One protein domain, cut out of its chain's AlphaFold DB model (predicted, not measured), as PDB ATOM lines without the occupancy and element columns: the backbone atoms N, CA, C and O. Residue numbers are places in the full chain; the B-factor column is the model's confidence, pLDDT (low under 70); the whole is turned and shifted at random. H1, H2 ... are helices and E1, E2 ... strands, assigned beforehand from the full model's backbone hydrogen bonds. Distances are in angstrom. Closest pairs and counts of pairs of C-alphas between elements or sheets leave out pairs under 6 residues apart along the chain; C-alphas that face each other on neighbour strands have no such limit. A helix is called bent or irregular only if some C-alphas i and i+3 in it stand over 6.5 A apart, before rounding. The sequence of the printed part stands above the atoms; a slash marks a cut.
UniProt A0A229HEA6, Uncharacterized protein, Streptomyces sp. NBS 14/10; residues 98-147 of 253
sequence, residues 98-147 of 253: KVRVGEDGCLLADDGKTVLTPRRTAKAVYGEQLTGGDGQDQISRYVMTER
ATOM      1  N   LYS A  98     -47.707  11.065  38.985       92.44
ATOM      2  CA  LYS A  98     -47.619   9.656  38.586       92.44
ATOM      3  C   LYS A  98     -47.080   8.802  39.734       92.44
ATOM      4  O   LYS A  98     -45.937   8.944  40.163       92.44
ATOM      5  N   VAL A  99     -47.900   7.873  40.212       93.94
ATOM      6  CA  VAL A  99     -47.576   6.936  41.290       93.94
ATOM      7  C   VAL A  99     -47.470   5.529  40.709       93.94
ATOM      8  O   VAL A  99     -48.468   4.928  40.308       93.94
ATOM      9  N   ARG A 100     -46.251   4.986  40.661       95.12
ATOM     10  CA  ARG A 100     -46.000   3.639  40.133       95.12
ATOM     11  C   ARG A 100     -46.497   2.568  41.098       95.12
ATOM     12  O   ARG A 100     -46.233   2.628  42.302       95.12
ATOM     13  N   VAL A 101     -47.195   1.574  40.555       96.31
ATOM     14  CA  VAL A 101     -47.783   0.481  41.332       96.31
ATOM     15  C   VAL A 101     -47.513  -0.880  40.699       96.31
ATOM     16  O   VAL A 101     -47.481  -1.023  39.477       96.31
ATOM     17  N   GLY A 102     -47.318  -1.888  41.548       94.00
ATOM     18  CA  GLY A 102     -47.285  -3.288  41.138       94.00
ATOM     19  C   GLY A 102     -48.676  -3.803  40.769       94.00
ATOM     20  O   GLY A 102     -49.683  -3.121  40.960       94.00
ATOM     21  N   GLU A 103     -48.750  -5.043  40.285       91.00
ATOM     22  CA  GLU A 103     -50.027  -5.694  39.937       91.00
ATOM     23  C   GLU A 103     -51.006  -5.778  41.119       91.00
ATOM     24  O   GLU A 103     -52.220  -5.768  40.937       91.00
ATOM     25  N   ASP A 104     -50.468  -5.814  42.336       91.69
ATOM     26  CA  ASP A 104     -51.194  -5.842  43.606       91.69
ATOM     27  C   ASP A 104     -51.558  -4.442  44.150       91.69
ATOM     28  O   ASP A 104     -52.077  -4.324  45.264       91.69
ATOM     29  N   GLY A 105     -51.260  -3.374  43.401       93.19
ATOM     30  CA  GLY A 105     -51.498  -1.985  43.799       93.19
ATOM     31  C   GLY A 105     -50.517  -1.435  44.844       93.19
ATOM     32  O   GLY A 105     -50.752  -0.348  45.389       93.19
ATOM     33  N   CYS A 106     -49.441  -2.163  45.171       96.06
ATOM     34  CA  CYS A 106     -48.394  -1.692  46.079       96.06
ATOM     35  C   CYS A 106     -47.455  -0.705  45.396       96.06
ATOM     36  O   CYS A 106     -47.132  -0.857  44.222       96.06
ATOM     37  N   LEU A 107     -46.999   0.289  46.158       96.38
ATOM     38  CA  LEU A 107     -46.099   1.322  45.659       96.38
ATOM     39  C   LEU A 107     -44.760   0.736  45.207       96.38
ATOM     40  O   LEU A 107     -44.136  -0.049  45.932       96.38
ATOM     41  N   LEU A 108     -44.318   1.177  44.035       96.12
ATOM     42  CA  LEU A 108     -42.995   0.897  43.492       96.12
ATOM     43  C   LEU A 108     -42.100   2.133  43.628       96.12
ATOM     44  O   LEU A 108     -42.585   3.260  43.725       96.12
ATOM     45  N   ALA A 109     -40.791   1.907  43.647       93.50
ATOM     46  CA  ALA A 109     -39.794   2.949  43.473       93.50
ATOM     47  C   ALA A 109     -39.840   3.511  42.041       93.50
ATOM     48  O   ALA A 109     -40.519   2.975  41.161       93.50
ATOM     49  N   ASP A 110     -39.071   4.572  41.798       86.31
ATOM     50  CA  ASP A 110     -39.018   5.251  40.497       86.31
ATOM     51  C   ASP A 110     -38.513   4.340  39.364       86.31
ATOM     52  O   ASP A 110     -38.855   4.557  38.203       86.31
ATOM     53  N   ASP A 111     -37.778   3.273  39.701       88.94
ATOM     54  CA  ASP A 111     -37.367   2.224  38.759       88.94
ATOM     55  C   ASP A 111     -38.541   1.382  38.219       88.94
ATOM     56  O   ASP A 111     -38.346   0.566  37.315       88.94
ATOM     57  N   GLY A 112     -39.741   1.556  38.788       88.56
ATOM     58  CA  GLY A 112     -40.974   0.858  38.445       88.56
ATOM     59  C   GLY A 112     -40.922  -0.653  38.648       88.56
ATOM     60  O   GLY A 112     -41.745  -1.369  38.084       88.56
ATOM     61  N   LYS A 113     -39.964  -1.151  39.433       91.62
ATOM     62  CA  LYS A 113     -39.729  -2.587  39.650       91.62
ATOM     63  C   LYS A 113     -39.600  -2.927  41.128       91.62
ATOM     64  O   LYS A 113     -40.104  -3.958  41.572       91.62
ATOM     65  N   THR A 114     -38.941  -2.074  41.901       95.00
ATOM     66  CA  THR A 114     -38.667  -2.319  43.313       95.00
ATOM     67  C   THR A 114     -39.865  -1.912  44.157       95.00
ATOM     68  O   THR A 114     -40.234  -0.744  44.201       95.00
ATOM     69  N   VAL A 115     -40.468  -2.861  44.876       94.38
ATOM     70  CA  VAL A 115     -41.545  -2.557  45.831       94.38
ATOM     71  C   VAL A 115     -40.983  -1.746  47.001       94.38
ATOM     72  O   VAL A 115     -40.010  -2.157  47.641       94.38
ATOM     73  N   LEU A 116     -41.611  -0.609  47.312       93.12
ATOM     74  CA  LEU A 116     -41.188   0.239  48.426       93.12
ATOM     75  C   LEU A 116     -41.365  -0.470  49.771       93.12
ATOM     76  O   LEU A 116     -42.350  -1.171  50.016       93.12
ATOM     77  N   THR A 117     -40.406  -0.242  50.671       90.19
ATOM     78  CA  THR A 117     -40.438  -0.742  52.048       90.19
ATOM     79  C   THR A 117     -40.616   0.433  53.017       90.19
ATOM     80  O   THR A 117     -39.838   1.383  52.950       90.19
ATOM     81  N   PRO A 118     -41.595   0.394  53.942       91.88
ATOM     82  CA  PRO A 118     -42.564  -0.680  54.156       91.88
ATOM     83  C   PRO A 118     -43.600  -0.765  53.029       91.88
ATOM     84  O   PRO A 118     -44.017   0.251  52.476       91.88
ATOM     85  N   ARG A 119     -44.047  -1.989  52.745       94.62
ATOM     86  CA  ARG A 119     -45.032  -2.272  51.700       94.62
ATOM     87  C   ARG A 119     -46.368  -1.610  52.035       94.62
ATOM     88  O   ARG A 119     -46.969  -1.900  53.069       94.62
ATOM     89  N   ARG A 120     -46.827  -0.721  51.155       96.00
ATOM     90  CA  ARG A 120     -48.106  -0.005  51.266       96.00
ATOM     91  C   ARG A 120     -48.761   0.070  49.896       96.00
ATOM     92  O   ARG A 120     -48.066   0.194  48.889       96.00
ATOM     93  N   THR A 121     -50.087   0.005  49.862       95.81
ATOM     94  CA  THR A 121     -50.844   0.249  48.631       95.81
ATOM     95  C   THR A 121     -50.916   1.740  48.343       95.81
ATOM     96  O   THR A 121     -50.926   2.548  49.275       95.81
ATOM     97  N   ALA A 122     -51.011   2.117  47.066       93.56
ATOM     98  CA  ALA A 122     -51.213   3.518  46.696       93.56
ATOM     99  C   ALA A 122     -52.461   4.095  47.380       93.56
ATOM    100  O   ALA A 122     -52.397   5.169  47.969       93.56
ATOM    101  N   LYS A 123     -53.559   3.327  47.426       93.75
ATOM    102  CA  LYS A 123     -54.791   3.711  48.130       93.75
ATOM    103  C   LYS A 123     -54.577   3.979  49.624       93.75
ATOM    104  O   LYS A 123     -55.198   4.883  50.164       93.75
ATOM    105  N   ALA A 124     -53.712   3.225  50.302       94.75
ATOM    106  CA  ALA A 124     -53.437   3.452  51.722       94.75
ATOM    107  C   ALA A 124     -52.604   4.718  51.983       94.75
ATOM    108  O   ALA A 124     -52.663   5.257  53.084       94.75
ATOM    109  N   VAL A 125     -51.809   5.167  51.006       94.50
ATOM    110  CA  VAL A 125     -50.931   6.341  51.144       94.50
ATOM    111  C   VAL A 125     -51.602   7.618  50.645       94.50
ATOM    112  O   VAL A 125     -51.520   8.638  51.318       94.50
ATOM    113  N   TYR A 126     -52.269   7.550  49.494       93.19
ATOM    114  CA  TYR A 126     -52.846   8.706  48.805       93.19
ATOM    115  C   TYR A 126     -54.367   8.816  48.977       93.19
ATOM    116  O   TYR A 126     -54.928   9.892  48.798       93.19
ATOM    117  N   GLY A 127     -55.049   7.735  49.372       92.88
ATOM    118  CA  GLY A 127     -56.477   7.764  49.691       92.88
ATOM    119  C   GLY A 127     -57.334   8.300  48.545       92.88
ATOM    120  O   GLY A 127     -57.290   7.781  47.430       92.88
ATOM    121  N   GLU A 128     -58.118   9.330  48.851       90.94
ATOM    122  CA  GLU A 128     -59.044   9.997  47.928       90.94
ATOM    123  C   GLU A 128     -58.341  10.877  46.890       90.94
ATOM    124  O   GLU A 128     -58.974  11.288  45.930       90.94
ATOM    125  N   GLN A 129     -57.031  11.107  47.020       90.75
ATOM    126  CA  GLN A 129     -56.272  11.889  46.044       90.75
ATOM    127  C   GLN A 129     -56.053  11.137  44.726       90.75
ATOM    128  O   GLN A 129     -55.556  11.732  43.789       90.75
ATOM    129  N   LEU A 130     -56.360   9.838  44.621       90.69
ATOM    130  CA  LEU A 130     -56.138   9.039  43.405       90.69
ATOM    131  C   LEU A 130     -57.300   9.159  42.408       90.69
ATOM    132  O   LEU A 130     -58.013   8.187  42.155       90.69
ATOM    133  N   THR A 131     -57.503  10.354  41.861       88.69
ATOM    134  CA  THR A 131     -58.583  10.662  40.904       88.69
ATOM    135  C   THR A 131     -58.074  11.014  39.506       88.69
ATOM    136  O   THR A 131     -58.877  11.140  38.586       88.69
ATOM    137  N   GLY A 132     -56.752  11.114  39.311       82.31
ATOM    138  CA  GLY A 132     -56.133  11.509  38.039       82.31
ATOM    139  C   GLY A 132     -56.152  10.435  36.945       82.31
ATOM    140  O   GLY A 132     -55.642  10.672  35.853       82.31
ATOM    141  N   GLY A 133     -56.721   9.260  37.229       89.38
ATOM    142  CA  GLY A 133     -56.778   8.110  36.327       89.38
ATOM    143  C   GLY A 133     -55.676   7.079  36.575       89.38
ATOM    144  O   GLY A 133     -54.911   7.153  37.543       89.38
ATOM    145  N   ASP A 134     -55.617   6.085  35.697       91.88
ATOM    146  CA  ASP A 134     -54.639   5.004  35.719       91.88
ATOM    147  C   ASP A 134     -54.138   4.683  34.309       91.88
ATOM    148  O   ASP A 134     -54.735   5.072  33.303       91.88
ATOM    149  N   GLY A 135     -52.992   4.013  34.236       90.56
ATOM    150  CA  GLY A 135     -52.390   3.628  32.973       90.56
ATOM    151  C   GLY A 135     -51.213   2.683  33.143       90.56
ATOM    152  O   GLY A 135     -50.910   2.183  34.232       90.56
ATOM    153  N   GLN A 136     -50.537   2.425  32.032       90.25
ATOM    154  CA  GLN A 136     -49.345   1.595  31.985       90.25
ATOM    155  C   GLN A 136     -48.357   2.193  30.991       90.25
ATOM    156  O   GLN A 136     -48.734   2.548  29.878       90.25
ATOM    157  N   ASP A 137     -47.095   2.297  31.402       84.69
ATOM    158  CA  ASP A 137     -45.990   2.607  30.499       84.69
ATOM    159  C   ASP A 137     -45.138   1.354  30.239       84.69
ATOM    160  O   ASP A 137     -45.490   0.239  30.636       84.69
ATOM    161  N   GLN A 138     -44.002   1.523  29.559       82.75
ATOM    162  CA  GLN A 138     -43.088   0.420  29.242       82.75
ATOM    163  C   GLN A 138     -42.454  -0.238  30.483       82.75
ATOM    164  O   GLN A 138     -41.833  -1.294  30.367       82.75
ATOM    165  N   ILE A 139     -42.579   0.380  31.662       86.06
ATOM    166  CA  ILE A 139     -41.927  -0.048  32.900       86.06
ATOM    167  C   ILE A 139     -42.948  -0.667  33.856       86.06
ATOM    168  O   ILE A 139     -42.737  -1.783  34.332       86.06
ATOM    169  N   SER A 140     -44.037   0.040  34.164       89.88
ATOM    170  CA  SER A 140     -45.006  -0.384  35.173       89.88
ATOM    171  C   SER A 140     -46.403   0.192  34.949       89.88
ATOM    172  O   SER A 140     -46.607   1.182  34.241       89.88
ATOM    173  N   ARG A 141     -47.379  -0.388  35.653       93.88
ATOM    174  CA  ARG A 141     -48.656   0.286  35.892       93.88
ATOM    175  C   ARG A 141     -48.442   1.514  36.771       93.88
ATOM    176  O   ARG A 141     -47.508   1.569  37.585       93.88
ATOM    177  N   TYR A 142     -49.311   2.495  36.607       93.94
ATOM    178  CA  TYR A 142     -49.341   3.686  37.436       93.94
ATOM    179  C   TYR A 142     -50.777   4.145  37.675       93.94
ATOM    180  O   TYR A 142     -51.679   3.883  36.883       93.94
ATOM    181  N   VAL A 143     -50.960   4.844  38.786       94.69
ATOM    182  CA  VAL A 143     -52.152   5.636  39.093       94.69
ATOM    183  C   VAL A 143     -51.723   7.086  39.248       94.69
ATOM    184  O   VAL A 143     -50.564   7.353  39.568       94.69
ATOM    185  N   MET A 144     -52.627   8.022  39.010       94.50
ATOM    186  CA  MET A 144     -52.327   9.444  39.104       94.50
ATOM    187  C   MET A 144     -53.079  10.090  40.259       94.50
ATOM    188  O   MET A 144     -54.240   9.762  40.526       94.50
ATOM    189  N   THR A 145     -52.411  11.010  40.954       94.81
ATOM    190  CA  THR A 145     -53.101  11.868  41.917       94.81
ATOM    191  C   THR A 145     -53.966  12.902  41.200       94.81
ATOM    192  O   THR A 145     -53.832  13.117  39.997       94.81
ATOM    193  N   GLU A 146     -54.834  13.570  41.948       94.12
ATOM    194  CA  GLU A 146     -55.548  14.756  41.502       94.12
ATOM    195  C   GLU A 146     -54.555  15.835  41.053       94.12
ATOM    196  O   GLU A 146     -53.450  15.958  41.597       94.12
ATOM    197  N   ARG A 147     -54.964  16.594  40.036       94.56
ATOM    198  CA  ARG A 147     -54.272  17.796  39.566       94.56
ATOM    199  C   ARG A 147     -54.411  18.908  40.597       94.56
ATOM    200  O   ARG A 147     -55.344  18.911  41.396       94.56
TER     201      ARG A 147
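This is residues 98 to 147 of the 253 residues of an uncharacterized protein of Streptomyces sp. NBS 14/10 (UniProt A0A229HEA6). There is little regular structure here: a small sheet of three short strands has one short helix over one face, and a winding stretch, residues 102 to 121, leads from the first strand to the helix. The printed part has 50 residues, of which 19 are in E1, H1, E2 and E3, in chain order; the class is mixed. The antiparallel sheet runs E1, E3, E2. The whole is compact, with a radius of gyration of the C-alphas of 9.9 A and spans of 25 by 25 by 16 A.

Start at E1, residues 98 to 101, antiparallel to E3, residues 141 to 144, at 140 degrees; N 99 and O 143, 2.8 A apart, are within hydrogen-bond range. H1, residues 122 to 129, is on the sheet at a height of 10.0 A; its closest C-alphas to E1 are those of Ala 122 and Val 101, 7.1 A apart. H1 is irregular, C-alphas 125 and 128 being 9.5 A apart, with 2 of 4 O i to N i+4 pairs within hydrogen-bond range. E2, residues 134 to 136, forms a hairpin with E3, N 135 to O 142 at 3.0 A. E1, H1 and E2 make a split strand-helix-strand unit, two strands running the same way with E3 between them; its crossover is right-handed.

Find C-alpha 98 at (-47.619, 9.656, 38.586), where E1 begins. E3 spans 10.4 A, ending at C-alpha 144, (-52.327, 9.444, 39.104).

The farthest C-alphas, those of Glu 128 and Gln 138, are 26.4 A apart. The printed part has no cut, the link E1 to H1 is long, and no printed residue is under 70 in pLDDT.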